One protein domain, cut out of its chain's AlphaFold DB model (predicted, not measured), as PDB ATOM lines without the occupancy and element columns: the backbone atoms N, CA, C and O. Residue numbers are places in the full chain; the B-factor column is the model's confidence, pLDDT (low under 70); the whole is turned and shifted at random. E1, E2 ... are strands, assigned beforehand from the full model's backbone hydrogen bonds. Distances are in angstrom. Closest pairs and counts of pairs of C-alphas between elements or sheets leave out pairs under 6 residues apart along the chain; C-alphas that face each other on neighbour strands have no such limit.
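This is residues 3 to 102 of the 103 residues of an uncharacterized protein of Bifidobacterium bifidum (UniProt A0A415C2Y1). One strongly twisted sheet of eight strands is curled like part of a barrel and folded back on itself, so that E2, E1, E7, E6 and E5 make one leaf, E3 and E8 the facing leaf, and E4 the hinge. The barrel is not closed: its edge strands E2 and E8 are only just apart, with closest C-alphas 8.3 A from each other, while the loops after E5 and after E6 lie at the two ends of the longest axis. The printed part has 100 residues, no named helix and strands E1 to E8 in chain order; the sheet is mixed, in the order E2 E1 E7 E6 E5 E4 E3 E8, and the class is all strand. It is compact, with a radius of gyration of the C-alphas of 14.1 A, but elongated, spanning 48 by 28 by 21 A.

E1, residues 3 to 8, and E2, residues 11 to 17, form an antiparallel hairpin, with N 6 and O 13 2.8 A apart. E3, residues 22 to 27, and E4, residues 40 to 47, form a hairpin, with N 25 and O 42 3.0 A apart. E4 bends by 75 degrees at residue 43; its pairing is staggered, with E3 over residues 40 to 46 and with E5, residues 54 to 62, over residues 46 to 47, where N 46 and O 58 are 2.8 A apart. E3 to E7 make a meander, each strand the antiparallel neighbour of the one before, through E6, residues 70 to 80, and E7, residues 89 to 92. N 73 and O 59 of E6 and E5 are 2.8 A apart, as are N 91 and O 79 of E7 and E6. E7 is parallel to E1, with N 7 and O 90 2.8 A apart. E8, residues 96 to 101, is antiparallel to E3, with N 26 and O 97 2.8 A apart. E1 and E3 are apart.

E1 begins at C-alpha 3, (-47.836, -15.883, 13.630), and is 16.0 A long; E2 is 17.9 A, E3 14.7 A and E4 17.6 A. E5 is 25.6 A long, and E6, the longest strand, runs 30.1 A from C-alpha 70 at (-41.537, 4.526, 38.833). E7 is 10.4 A long, and E8, 12.6 A, ends at C-alpha 101, (-53.341, -9.152, 23.937).

The C-alphas of Asn 68 and Pro 84, the two farthest apart, are 48.2 A from each other. The printed part has no cut. The link from E3 to E4, residues 28 to 39, is long. The mean pLDDT of the printed part is 91.1; residues 64 to 68 are under 70.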
ATOM      1  N   ASP A   3     -46.842 -14.847  13.335       93.56
ATOM      2  CA  ASP A   3     -47.836 -15.883  13.630       93.56
ATOM      3  C   ASP A   3     -47.221 -16.941  14.554       93.56
ATOM      4  O   ASP A   3     -46.166 -17.529  14.264       93.56
ATOM      5  N   ILE A   4     -47.874 -17.170  15.690       93.69
ATOM      6  CA  ILE A   4     -47.475 -18.165  16.679       93.69
ATOM      7  C   ILE A   4     -48.685 -18.962  17.165       93.69
ATOM      8  O   ILE A   4     -49.841 -18.570  17.027       93.69
ATOM      9  N   ARG A   5     -48.415 -20.087  17.832       95.00
ATOM     10  CA  ARG A   5     -49.430 -20.776  18.636       95.00
ATOM     11  C   ARG A   5     -49.083 -20.711  20.113       95.00
ATOM     12  O   ARG A   5     -47.965 -21.058  20.498       95.00
ATOM     13  N   ILE A   6     -50.049 -20.337  20.939       94.06
ATOM     14  CA  ILE A   6     -49.922 -20.269  22.392       94.06
ATOM     15  C   ILE A   6     -50.643 -21.469  23.007       94.06
ATOM     16  O   ILE A   6     -51.848 -21.637  22.847       94.06
ATOM     17  N   TYR A   7     -49.902 -22.309  23.725       91.25
ATOM     18  CA  TYR A   7     -50.447 -23.366  24.565       91.25
ATOM     19  C   TYR A   7     -50.829 -22.791  25.930       91.25
ATOM     20  O   TYR A   7     -49.956 -22.416  26.724       91.25
ATOM     21  N   ALA A   8     -52.129 -22.722  26.202       86.38
ATOM     22  CA  ALA A   8     -52.694 -22.239  27.458       86.38
ATOM     23  C   ALA A   8     -53.991 -22.997  27.773       86.38
ATOM     24  O   ALA A   8     -54.736 -23.358  26.865       86.38
ATOM     25  N   ALA A   9     -54.256 -23.260  29.057       83.12
ATOM     26  CA  ALA A   9     -55.447 -23.994  29.510       83.12
ATOM     27  C   ALA A   9     -55.671 -25.343  28.782       83.12
ATOM     28  O   ALA A   9     -56.795 -25.713  28.458       83.12
ATOM     29  N   ASN A  10     -54.584 -26.081  28.515       84.56
ATOM     30  CA  ASN A  10     -54.582 -27.340  27.755       84.56
ATOM     31  C   ASN A  10     -55.131 -27.238  26.320       84.56
ATOM     32  O   ASN A  10     -55.542 -28.241  25.737       84.56
ATOM     33  N   GLN A  11     -55.113 -26.041  25.738       88.56
ATOM     34  CA  GLN A  11     -55.562 -25.769  24.379       88.56
ATOM     35  C   GLN A  11     -54.509 -24.962  23.613       88.56
ATOM     36  O   GLN A  11     -53.698 -24.244  24.200       88.56
ATOM     37  N   MET A  12     -54.505 -25.120  22.290       92.12
ATOM     38  CA  MET A  12     -53.656 -24.354  21.379       92.12
ATOM     39  C   MET A  12     -54.463 -23.199  20.797       92.12
ATOM     40  O   MET A  12     -55.464 -23.439  20.126       92.12
ATOM     41  N   HIS A  13     -53.988 -21.975  20.997       92.25
ATOM     42  CA  HIS A  13     -54.612 -20.756  20.487       92.25
ATOM     43  C   HIS A  13     -53.705 -20.123  19.427       92.25
ATOM     44  O   HIS A  13     -52.518 -19.932  19.713       92.25
ATOM     45  N   PRO A  14     -54.187 -19.838  18.206       93.06
ATOM     46  CA  PRO A  14     -53.435 -19.013  17.266       93.06
ATOM     47  C   PRO A  14     -53.338 -17.580  17.805       93.06
ATOM     48  O   PRO A  14     -54.280 -17.095  18.432       93.06
ATOM     49  N   ALA A  15     -52.204 -16.918  17.588       92.31
ATOM     50  CA  ALA A  15     -52.013 -15.527  17.972       92.31
ATOM     51  C   ALA A  15     -51.041 -14.830  17.020       92.31
ATOM     52  O   ALA A  15     -49.959 -15.347  16.735       92.31
ATOM     53  N   ASP A  16     -51.409 -13.622  16.612       92.94
ATOM     54  CA  ASP A  16     -50.531 -12.704  15.905       92.94
ATOM     55  C   ASP A  16     -49.896 -11.748  16.907       92.94
ATOM     56  O   ASP A  16     -50.587 -10.998  17.599       92.94
ATOM     57  N   ILE A  17     -48.564 -11.773  16.990       92.50
ATOM     58  CA  ILE A  17     -47.830 -10.933  17.939       92.50
ATOM     59  C   ILE A  17     -46.813 -10.028  17.257       92.50
ATOM     60  O   ILE A  17     -46.310 -10.329  16.174       92.50
ATOM     61  N   HIS A  18     -46.460  -8.912  17.886       94.38
ATOM     62  CA  HIS A  18     -45.387  -8.046  17.401       94.38
ATOM     63  C   HIS A  18     -44.663  -7.329  18.546       94.38
ATOM     64  O   HIS A  18     -45.220  -7.091  19.615       94.38
ATOM     65  N   ALA A  19     -43.393  -6.977  18.330       95.19
ATOM     66  CA  ALA A  19     -42.664  -6.138  19.276       95.19
ATOM     67  C   ALA A  19     -43.338  -4.759  19.374       95.19
ATOM     68  O   ALA A  19     -43.735  -4.188  18.360       95.19
ATOM     69  N   GLY A  20     -43.469  -4.231  20.589       96.12
ATOM     70  CA  GLY A  20     -44.212  -3.004  20.876       96.12
ATOM     71  C   GLY A  20     -45.704  -3.207  21.158       96.12
ATOM     72  O   GLY A  20     -46.323  -2.281  21.673       96.12
ATOM     73  N   GLN A  21     -46.266  -4.394  20.900       95.56
ATOM     74  CA  GLN A  21     -47.667  -4.695  21.204       95.56
ATOM     75  C   GLN A  21     -47.953  -4.575  22.702       95.56
ATOM     76  O   GLN A  21     -47.111  -4.935  23.538       95.56
ATOM     77  N   HIS A  22     -49.149  -4.096  23.039       97.31
ATOM     78  CA  HIS A  22     -49.595  -4.001  24.419       97.31
ATOM     79  C   HIS A  22     -50.327  -5.262  24.871       97.31
ATOM     80  O   HIS A  22     -51.007  -5.935  24.100       97.31
ATOM     81  N   VAL A  23     -50.165  -5.598  26.145       97.25
ATOM     82  CA  VAL A  23     -50.794  -6.755  26.779       97.25
ATOM     83  C   VAL A  23     -51.273  -6.382  28.174       97.25
ATOM     84  O   VAL A  23     -50.630  -5.578  28.862       97.25
ATOM     85  N   ARG A  24     -52.358  -7.021  28.613       97.38
ATOM     86  CA  ARG A  24     -52.798  -7.028  30.011       97.38
ATOM     87  C   ARG A  24     -52.659  -8.425  30.603       97.38
ATOM     88  O   ARG A  24     -52.812  -9.415  29.891       97.38
ATOM     89  N   PHE A  25     -52.309  -8.516  31.880       96.31
ATOM     90  CA  PHE A  25     -52.156  -9.799  32.571       96.31
ATOM     91  C   PHE A  25     -52.107  -9.638  34.092       96.31
ATOM     92  O   PHE A  25     -51.810  -8.567  34.619       96.31
ATOM     93  N   LEU A  26     -52.304 -10.739  34.812       95.69
ATOM     94  CA  LEU A  26     -52.030 -10.847  36.239       95.69
ATOM     95  C   LEU A  26     -50.583 -11.313  36.457       95.69
ATOM     96  O   LEU A  26     -50.225 -12.448  36.140       95.69
ATOM     97  N   TYR A  27     -49.724 -10.455  37.010       95.56
ATOM     98  CA  TYR A  27     -48.358 -10.837  37.363       95.56
ATOM     99  C   TYR A  27     -48.334 -11.657  38.657       95.56
ATOM    100  O   TYR A  27     -48.786 -11.202  39.711       95.56
ATOM    101  N   LEU A  28     -47.747 -12.848  38.580       95.06
ATOM    102  CA  LEU A  28     -47.665 -13.827  39.656       95.06
ATOM    103  C   LEU A  28     -46.209 -13.941  40.148       95.06
ATOM    104  O   LEU A  28     -45.437 -14.736  39.601       95.06
ATOM    105  N   PRO A  29     -45.779 -13.157  41.159       88.69
ATOM    106  CA  PRO A  29     -44.371 -13.075  41.567       88.69
ATOM    107  C   PRO A  29     -43.762 -14.413  42.011       88.69
ATOM    108  O   PRO A  29     -42.559 -14.608  41.851       88.69
ATOM    109  N   ASN A  30     -44.578 -15.337  42.524       90.94
ATOM    110  CA  ASN A  30     -44.161 -16.671  42.964       90.94
ATOM    111  C   ASN A  30     -44.629 -17.776  41.995       90.94
ATOM    112  O   ASN A  30     -44.687 -18.955  42.354       90.94
ATOM    113  N   GLY A  31     -45.007 -17.398  40.770       90.12
ATOM    114  CA  GLY A  31     -45.584 -18.288  39.768       90.12
ATOM    115  C   GLY A  31     -46.783 -19.066  40.308       90.12
ATOM    116  O   GLY A  31     -47.651 -18.485  40.960       90.12
ATOM    117  N   LYS A  32     -46.778 -20.394  40.127       82.81
ATOM    118  CA  LYS A  32     -47.823 -21.317  40.616       82.81
ATOM    119  C   LYS A  32     -48.067 -21.302  42.135       82.81
ATOM    120  O   LYS A  32     -49.045 -21.880  42.586       82.81
ATOM    121  N   TYR A  33     -47.169 -20.701  42.919       89.38
ATOM    122  CA  TYR A  33     -47.303 -20.567  44.375       89.38
ATOM    123  C   TYR A  33     -47.792 -19.177  44.805       89.38
ATOM    124  O   TYR A  33     -47.810 -18.870  45.994       89.38
ATOM    125  N   THR A  34     -48.142 -18.311  43.852       88.50
ATOM    126  CA  THR A  34     -48.699 -16.987  44.147       88.50
ATOM    127  C   THR A  34     -50.105 -17.146  44.709       88.50
ATOM    128  O   THR A  34     -50.958 -17.762  44.071       88.50
ATOM    129  N   THR A  35     -50.359 -16.590  45.895       89.12
ATOM    130  CA  THR A  35     -51.723 -16.530  46.439       89.12
ATOM    131  C   THR A  35     -52.553 -15.483  45.686       89.12
ATOM    132  O   THR A  35     -51.976 -14.540  45.143       89.12
ATOM    133  N   PRO A  36     -53.897 -15.579  45.670       85.19
ATOM    134  CA  PRO A  36     -54.741 -14.592  44.988       85.19
ATOM    135  C   PRO A  36     -54.430 -13.133  45.372       85.19
ATOM    136  O   PRO A  36     -54.343 -12.270  44.507       85.19
ATOM    137  N   GLU A  37     -54.150 -12.870  46.651       88.69
ATOM    138  CA  GLU A  37     -53.808 -11.535  47.177       88.69
ATOM    139  C   GLU A  37     -52.425 -11.015  46.736       88.69
ATOM    140  O   GLU A  37     -52.143  -9.820  46.831       88.69
ATOM    141  N   GLN A  38     -51.533 -11.900  46.283       89.94
ATOM    142  CA  GLN A  38     -50.183 -11.548  45.832       89.94
ATOM    143  C   GLN A  38     -50.111 -11.247  44.331       89.94
ATOM    144  O   GLN A  38     -49.096 -10.705  43.874       89.94
ATOM    145  N   GLY A  39     -51.149 -11.615  43.575       91.50
ATOM    146  CA  GLY A  39     -51.266 -11.290  42.161       91.50
ATOM    147  C   GLY A  39     -51.297  -9.778  41.955       91.50
ATOM    148  O   GLY A  39     -51.950  -9.045  42.697       91.50
ATOM    149  N   LYS A  40     -50.554  -9.291  40.961       93.12
ATOM    150  CA  LYS A  40     -50.482  -7.861  40.644       93.12
ATOM    151  C   LYS A  40     -51.041  -7.626  39.249       93.12
ATOM    152  O   LYS A  40     -50.390  -8.060  38.297       93.12
ATOM    153  N   PRO A  41     -52.205  -6.976  39.102       94.62
ATOM    154  CA  PRO A  41     -52.738  -6.684  37.782       94.62
ATOM    155  C   PRO A  41     -51.795  -5.729  37.045       94.62
ATOM    156  O   PRO A  41     -51.288  -4.756  37.611       94.62
ATOM    157  N   VAL A  42     -51.533  -6.047  35.784       95.69
ATOM    158  CA  VAL A  42     -50.770  -5.234  34.844       95.69
ATOM    159  C   VAL A  42     -51.710  -4.889  33.703       95.69
ATOM    160  O   VAL A  42     -51.943  -5.707  32.820       95.69
ATOM    161  N   GLU A  43     -52.240  -3.670  33.728       94.75
ATOM    162  CA  GLU A  43     -53.163  -3.171  32.697       94.75
ATOM    163  C   GLU A  43     -52.445  -2.788  31.397       94.75
ATOM    164  O   GLU A  43     -53.058  -2.739  30.336       94.75
ATOM    165  N   TRP A  44     -51.145  -2.481  31.480       95.19
ATOM    166  CA  TRP A  44     -50.374  -1.976  30.346       95.19
ATOM    167  C   TRP A  44     -48.923  -2.466  30.375       95.19
ATOM    168  O   TRP A  44     -48.031  -1.823  30.941       95.19
ATOM    169  N   GLY A  45     -48.686  -3.634  29.777       96.94
ATOM    170  CA  GLY A  45     -47.353  -4.153  29.481       96.94
ATOM    171  C   GLY A  45     -47.022  -4.045  27.995       96.94
ATOM    172  O   GLY A  45     -47.893  -4.221  27.157       96.94
ATOM    173  N   THR A  46     -45.762  -3.790  27.656       97.75
ATOM    174  CA  THR A  46     -45.271  -3.675  26.277       97.75
ATOM    175  C   THR A  46     -44.368  -4.858  25.940       97.75
ATOM    176  O   THR A  46     -43.330  -5.066  26.586       97.75
ATOM    177  N   MET A  47     -44.728  -5.623  24.912       96.69
ATOM    178  CA  MET A  47     -43.909  -6.714  24.378       96.69
ATOM    179  C   MET A  47     -42.592  -6.172  23.821       96.69
ATOM    180  O   MET A  47     -42.568  -5.189  23.084       96.69
ATOM    181  N   GLN A  48     -41.473  -6.790  24.183       97.56
ATOM    182  CA  GLN A  48     -40.136  -6.309  23.812       97.56
ATOM    183  C   GLN A  48     -39.603  -6.950  22.532       97.56
ATOM    184  O   GLN A  48     -38.746  -6.387  21.858       97.56
ATOM    185  N   ASN A  49     -40.087  -8.144  22.219       96.31
ATOM    186  CA  ASN A  49     -39.693  -8.935  21.069       96.31
ATOM    187  C   ASN A  49     -40.844  -9.866  20.684       96.31
ATOM    188  O   ASN A  49     -41.698 -10.182  21.509       96.31
ATOM    189  N   ASP A  50     -40.847 -10.320  19.439       93.81
ATOM    190  CA  ASP A  50     -41.874 -11.198  18.868       93.81
ATOM    191  C   ASP A  50     -41.326 -12.558  18.421       93.81
ATOM    192  O   ASP A  50     -42.064 -13.415  17.943       93.81
ATOM    193  N   THR A  51     -40.026 -12.787  18.613       92.44
ATOM    194  CA  THR A  51     -39.344 -14.032  18.257       92.44
ATOM    195  C   THR A  51     -38.275 -14.398  19.287       92.44
ATOM    196  O   THR A  51     -37.846 -13.578  20.100       92.44
ATOM    197  N   GLY A  52     -37.815 -15.651  19.248       93.62
ATOM    198  CA  GLY A  52     -36.728 -16.150  20.094       93.62
ATOM    199  C   GLY A  52     -37.167 -17.232  21.078       93.62
ATOM    200  O   GLY A  52     -38.265 -17.782  20.986       93.62
ATOM    201  N   ARG A  53     -36.278 -17.592  22.012       95.62
ATOM    202  CA  ARG A  53     -36.557 -18.627  23.028       95.62
ATOM    203  C   ARG A  53     -37.568 -18.152  24.073       95.62
ATOM    204  O   ARG A  53     -38.344 -18.959  24.587       95.62
ATOM    205  N   THR A  54     -37.559 -16.862  24.371       97.19
ATOM    206  CA  THR A  54     -38.529 -16.186  25.226       97.19
ATOM    207  C   THR A  54     -39.040 -14.952  24.512       97.19
ATOM    208  O   THR A  54     -38.321 -14.348  23.717       97.19
ATOM    209  N   ILE A  55     -40.281 -14.596  24.802       97.38
ATOM    210  CA  ILE A  55     -40.872 -13.314  24.448       97.38
ATOM    211  C   ILE A  55     -41.067 -12.580  25.764       97.38
ATOM    212  O   ILE A  55     -41.709 -13.108  26.676       97.38
ATOM    213  N   ASP A  56     -40.458 -11.411  25.878       98.06
ATOM    214  CA  ASP A  56     -40.424 -10.632  27.105       98.06
ATOM    215  C   ASP A  56     -41.423  -9.475  27.048       98.06
ATOM    216  O   ASP A  56     -41.749  -8.947  25.985       98.06
ATOM    217  N   VAL A  57     -41.876  -9.048  28.222       97.88
ATOM    218  CA  VAL A  57     -42.752  -7.891  28.414       97.88
ATOM    219  C   VAL A  57     -42.138  -6.956  29.447       97.88
ATOM    220  O   VAL A  57     -41.477  -7.400  30.395       97.88
ATOM    221  N   THR A  58     -42.354  -5.654  29.269       97.62
ATOM    222  CA  THR A  58     -42.034  -4.649  30.284       97.62
ATOM    223  C   THR A  58     -43.259  -3.852  30.686       97.62
ATOM    224  O   THR A  58     -44.144  -3.626  29.877       97.62
ATOM    225  N   TRP A  59     -43.318  -3.422  31.938       96.12
ATOM    226  CA  TRP A  59     -44.328  -2.480  32.415       96.12
ATOM    227  C   TRP A  59     -43.732  -1.621  33.519       96.12
ATOM    228  O   TRP A  59     -42.659  -1.917  34.056       96.12
ATOM    229  N   THR A  60     -44.432  -0.550  33.866       92.75
ATOM    230  CA  THR A  60     -43.998   0.367  34.915       92.75
ATOM    231  C   THR A  60     -44.920   0.248  36.119       92.75
ATOM    232  O   THR A  60     -46.136   0.213  35.966       92.75
ATOM    233  N   GLN A  61     -44.356   0.204  37.325       86.44
ATOM    234  CA  GLN A  61     -45.136   0.245  38.564       86.44
ATOM    235  C   GLN A  61     -44.488   1.164  39.612       86.44
ATOM    236  O   GLN A  61     -43.267   1.374  39.571       86.44
ATOM    237  N   PRO A  62     -45.263   1.687  40.583       81.00
ATOM    238  CA  PRO A  62     -44.711   2.439  41.704       81.00
ATOM    239  C   PRO A  62     -43.691   1.616  42.505       81.00
ATOM    240  O   PRO A  62     -43.879   0.422  42.764       81.00
ATOM    241  N   GLY A  63     -42.591   2.251  42.909       70.44
ATOM    242  CA  GLY A  63     -41.582   1.643  43.770       70.44
ATOM    243  C   GLY A  63     -42.120   1.331  45.173       70.44
ATOM    244  O   GLY A  63     -42.886   2.102  45.743       70.44
ATOM    245  N   ALA A  64     -41.673   0.211  45.756       67.62
ATOM    246  CA  ALA A  64     -42.132  -0.256  47.071       67.62
ATOM    247  C   ALA A  64     -41.680   0.640  48.244       67.62
ATOM    248  O   ALA A  64     -42.404   0.770  49.223       67.62
ATOM    249  N   ILE A  65     -40.493   1.252  48.143       62.88
ATOM    250  CA  ILE A  65     -39.882   2.056  49.221       62.88
ATOM    251  C   ILE A  65     -40.111   3.558  48.994       62.88
ATOM    252  O   ILE A  65     -40.347   4.305  49.935       62.88
ATOM    253  N   PHE A  66     -40.111   4.000  47.735       60.31
ATOM    254  CA  PHE A  66     -40.362   5.388  47.356       60.31
ATOM    255  C   PHE A  66     -41.456   5.412  46.292       60.31
ATOM    256  O   PHE A  66     -41.171   5.258  45.104       60.31
ATOM    257  N   ARG A  67     -42.708   5.611  46.726       60.78
ATOM    258  CA  ARG A  67     -43.899   5.629  45.854       60.78
ATOM    259  C   ARG A  67     -43.812   6.655  44.711       60.78
ATOM    260  O   ARG A  67     -44.504   6.500  43.716       60.78
ATOM    261  N   ASN A  68     -42.915   7.640  44.818       67.25
ATOM    262  CA  ASN A  68     -42.679   8.669  43.801       67.25
ATOM    263  C   ASN A  68     -41.741   8.223  42.667       67.25
ATOM    264  O   ASN A  68     -41.582   8.953  41.691       67.25
ATOM    265  N   ARG A  69     -41.089   7.057  42.775       76.94
ATOM    266  CA  ARG A  69     -40.191   6.550  41.733       76.94
ATOM    267  C   ARG A  69     -40.835   5.374  41.019       76.94
ATOM    268  O   ARG A  69     -41.041   4.310  41.601       76.94
ATOM    269  N   LEU A  70     -41.115   5.577  39.740       84.31
ATOM    270  CA  LEU A  70     -41.537   4.526  38.833       84.31
ATOM    271  C   LEU A  70     -40.376   3.558  38.575       84.31
ATOM    272  O   LEU A  70     -39.238   3.977  38.348       84.31
ATOM    273  N   ARG A  71     -40.660   2.256  38.633       87.94
ATOM    274  CA  ARG A  71     -39.718   1.196  38.264       87.94
ATOM    275  C   ARG A  71     -40.256   0.455  37.051       87.94
ATOM    276  O   ARG A  71     -41.373  -0.054  37.093       87.94
ATOM    277  N   THR A  72     -39.416   0.318  36.034       92.81
ATOM    278  CA  THR A  72     -39.653  -0.608  34.927       92.81
ATOM    279  C   THR A  72     -39.332  -2.027  35.380       92.81
ATOM    280  O   THR A  72     -38.239  -2.307  35.886       92.81
ATOM    281  N   ILE A  73     -40.297  -2.925  35.226       93.69
ATOM    282  CA  ILE A  73     -40.120  -4.363  35.406       93.69
ATOM    283  C   ILE A  73     -40.014  -5.000  34.032       93.69
ATOM    284  O   ILE A  73     -40.705  -4.593  33.105       93.69
ATOM    285  N   ARG A  74     -39.144  -6.004  33.919       95.44
ATOM    286  CA  ARG A  74     -39.039  -6.894  32.767       95.44
ATOM    287  C   ARG A  74     -39.273  -8.322  33.236       95.44
ATOM    288  O   ARG A  74     -38.652  -8.744  34.213       95.44
ATOM    289  N   THR A  75     -40.123  -9.058  32.532       95.62
ATOM    290  CA  THR A  75     -40.310 -10.498  32.746       95.62
ATOM    291  C   THR A  75     -40.502 -11.216  31.416       95.62
ATOM    292  O   THR A  75     -40.791 -10.593  30.396       95.62
ATOM    293  N   THR A  76     -40.365 -12.537  31.434       97.06
ATOM    294  CA  THR A  76     -40.758 -13.380  30.308       97.06
ATOM    295  C   THR A  76     -42.272 -13.544  30.300       97.06
ATOM    296  O   THR A  76     -42.839 -14.010  31.287       97.06
ATOM    297  N   LEU A  77     -42.900 -13.204  29.179       97.12
ATOM    298  CA  LEU A  77     -44.325 -13.394  28.930       97.12
ATOM    299  C   LEU A  77     -44.603 -14.802  28.400       97.12
ATOM    300  O   LEU A  77     -45.423 -15.538  28.949       97.12
ATOM    301  N   LEU A  78     -43.871 -15.196  27.353       97.12
ATOM    302  CA  LEU A  78     -44.033 -16.482  26.684       97.12
ATOM    303  C   LEU A  78     -42.698 -17.224  26.581       97.12
ATOM    304  O   LEU A  78     -41.642 -16.631  26.347       97.12
ATOM    305  N   ARG A  79     -42.736 -18.550  26.718       96.81
ATOM    306  CA  ARG A  79     -41.575 -19.437  26.554       96.81
ATOM    307  C   ARG A  79     -41.786 -20.359  25.370       96.81
ATOM    308  O   ARG A  79     -42.796 -21.054  25.314       96.81
ATOM    309  N   ARG A  80     -40.822 -20.402  24.450       96.38
ATOM    310  CA  ARG A  80     -40.896 -21.285  23.285       96.38
ATOM    311  C   ARG A  80     -40.834 -22.739  23.738       96.38
ATOM    312  O   ARG A  80     -39.939 -23.128  24.492       96.38
ATOM    313  N   MET A  81     -41.784 -23.535  23.273       95.56
ATOM    314  CA  MET A  81     -41.795 -24.979  23.447       95.56
ATOM    315  C   MET A  81     -40.995 -25.638  22.331       95.56
ATOM    316  O   MET A  81     -40.976 -25.169  21.192       95.56
ATOM    317  N   HIS A  82     -40.353 -26.757  22.652       91.69
ATOM    318  CA  HIS A  82     -39.857 -27.641  21.612       91.69
ATOM    319  C   HIS A  82     -41.064 -28.324  20.962       91.69
ATOM    320  O   HIS A  82     -41.835 -28.997  21.643       91.69
ATOM    321  N   SER A  83     -41.262 -28.088  19.670       86.62
ATOM    322  CA  SER A  83     -42.381 -28.622  18.904       86.62
ATOM    323  C   SER A  83     -41.910 -28.930  17.483       86.62
ATOM    324  O   SER A  83     -41.144 -28.135  16.936       86.62
ATOM    325  N   PRO A  84     -42.365 -30.039  16.874       84.00
ATOM    326  CA  PRO A  84     -42.109 -30.339  15.466       84.00
ATOM    327  C   PRO A  84     -42.946 -29.468  14.510       84.00
ATOM    328  O   PRO A  84     -42.792 -29.569  13.297       84.00
ATOM    329  N   SER A  85     -43.852 -28.637  15.038       84.50
ATOM    330  CA  SER A  85     -44.680 -27.722  14.251       84.50
ATOM    331  C   SER A  85     -43.823 -26.709  13.479       84.50
ATOM    332  O   SER A  85     -42.914 -26.119  14.073       84.50
ATOM    333  N   PRO A  86     -44.140 -26.430  12.198       86.88
ATOM    334  CA  PRO A  86     -43.488 -25.357  11.450       86.88
ATOM    335  C   PRO A  86     -43.796 -23.979  12.057       86.88
ATOM    336  O   PRO A  86     -42.928 -23.108  12.082       86.88
ATOM    337  N   THR A  87     -44.999 -23.796  12.616       91.56
ATOM    338  CA  THR A  87     -45.367 -22.598  13.380       91.56
ATOM    339  C   THR A  87     -44.761 -22.674  14.785       91.56
ATOM    340  O   THR A  87     -44.980 -23.684  15.472       91.56
ATOM    341  N   PRO A  88     -44.038 -21.635  15.252       94.38
ATOM    342  CA  PRO A  88     -43.516 -21.577  16.609       94.38
ATOM    343  C   PRO A  88     -44.613 -21.774  17.657       94.38
ATOM    344  O   PRO A  88     -45.635 -21.091  17.655       94.38
ATOM    345  N   VAL A  89     -44.372 -22.702  18.582       95.94
ATOM    346  CA  VAL A  89     -45.259 -22.937  19.722       95.94
ATOM    347  C   VAL A  89     -44.652 -22.307  20.961       95.94
ATOM    348  O   VAL A  89     -43.487 -22.550  21.287       95.94
ATOM    349  N   TYR A  90     -45.453 -21.528  21.669       96.38
ATOM    350  CA  TYR A  90     -45.106 -20.909  22.933       96.38
ATOM    351  C   TYR A  90     -46.073 -21.358  24.021       96.38
ATOM    352  O   TYR A  90     -47.213 -21.702  23.745       96.38
ATOM    353  N   ARG A  91     -45.627 -21.328  25.272       95.75
ATOM    354  CA  ARG A  91     -46.498 -21.419  26.446       95.75
ATOM    355  C   ARG A  91     -46.419 -20.130  27.244       95.75
ATOM    356  O   ARG A  91     -45.359 -19.496  27.270       95.75
ATOM    357  N   VAL A  92     -47.501 -19.794  27.932       95.44
ATOM    358  CA  VAL A  92     -47.517 -18.696  28.904       95.44
ATOM    359  C   VAL A  92     -46.525 -19.006  30.031       95.44
ATOM    360  O   VAL A  92     -46.384 -20.158  30.453       95.44
ATOM    361  N   ALA A  93     -45.749 -18.009  30.454       95.00
ATOM    362  CA  ALA A  93     -44.807 -18.177  31.550       95.00
ATOM    363  C   ALA A  93     -45.544 -18.362  32.884       95.00
ATOM    364  O   ALA A  93     -46.571 -17.742  33.120       95.00
ATOM    365  N   ASP A  94     -44.977 -19.159  33.794       93.38
ATOM    366  CA  ASP A  94     -45.636 -19.509  35.063       93.38
ATOM    367  C   ASP A  94     -45.929 -18.292  35.963       93.38
ATOM    368  O   ASP A  94     -46.743 -18.386  36.875       93.38
ATOM    369  N   CYS A  95     -45.249 -17.162  35.731       94.06
ATOM    370  CA  CYS A  95     -45.453 -15.896  36.436       94.06
ATOM    371  C   CYS A  95     -46.520 -14.986  35.800       94.06
ATOM    372  O   CYS A  95     -46.621 -13.818  36.176       94.06
ATOM    373  N   ILE A  96     -47.289 -15.497  34.839       94.94
ATOM    374  CA  ILE A  96     -48.303 -14.760  34.088       94.94
ATOM    375  C   ILE A  96     -49.624 -15.528  34.179       94.94
ATOM    376  O   ILE A  96     -49.720 -16.673  33.737       94.94
ATOM    377  N   GLY A  97     -50.638 -14.890  34.753       93.06
ATOM    378  CA  GLY A  97     -52.033 -15.328  34.721       93.06
ATOM    379  C   GLY A  97     -52.875 -14.393  33.858       93.06
ATOM    380  O   GLY A  97     -52.460 -13.267  33.602       93.06
ATOM    381  N   GLU A  98     -54.047 -14.859  33.422       92.94
ATOM    382  CA  GLU A  98     -55.078 -14.020  32.777       92.94
ATOM    383  C   GLU A  98     -54.536 -13.138  31.632       92.94
ATOM    384  O   GLU A  98     -54.859 -11.960  31.525       92.94
ATOM    385  N   LEU A  99     -53.646 -13.699  30.806       94.50
ATOM    386  CA  LEU A  99     -53.016 -12.973  29.707       94.50
ATOM    387  C   LEU A  99     -54.028 -12.627  28.617       94.50
ATOM    388  O   LEU A  99     -54.697 -13.513  28.086       94.50
ATOM    389  N   GLU A 100     -54.011 -11.369  28.196       95.19
ATOM    390  CA  GLU A 100     -54.725 -10.881  27.030       95.19
ATOM    391  C   GLU A 100     -53.880  -9.898  26.221       95.19
ATOM    392  O   GLU A 100     -53.157  -9.055  26.760       95.19
ATOM    393  N   PHE A 101     -53.971 -10.039  24.903       92.75
ATOM    394  CA  PHE A 101     -53.341  -9.152  23.937       92.75
ATOM    395  C   PHE A 101     -54.282  -7.987  23.653       92.75
ATOM    396  O   PHE A 101     -55.477  -8.200  23.466       92.75
ATOM    397  N   LEU A 102     -53.743  -6.771  23.667       91.50
ATOM    398  CA  LEU A 102     -54.489  -5.557  23.362       91.50
ATOM    399  C   LEU A 102     -54.223  -5.184  21.898       91.50
ATOM    400  O   LEU A 102     -53.076  -5.278  21.442       91.50
TER     401      LEU A 102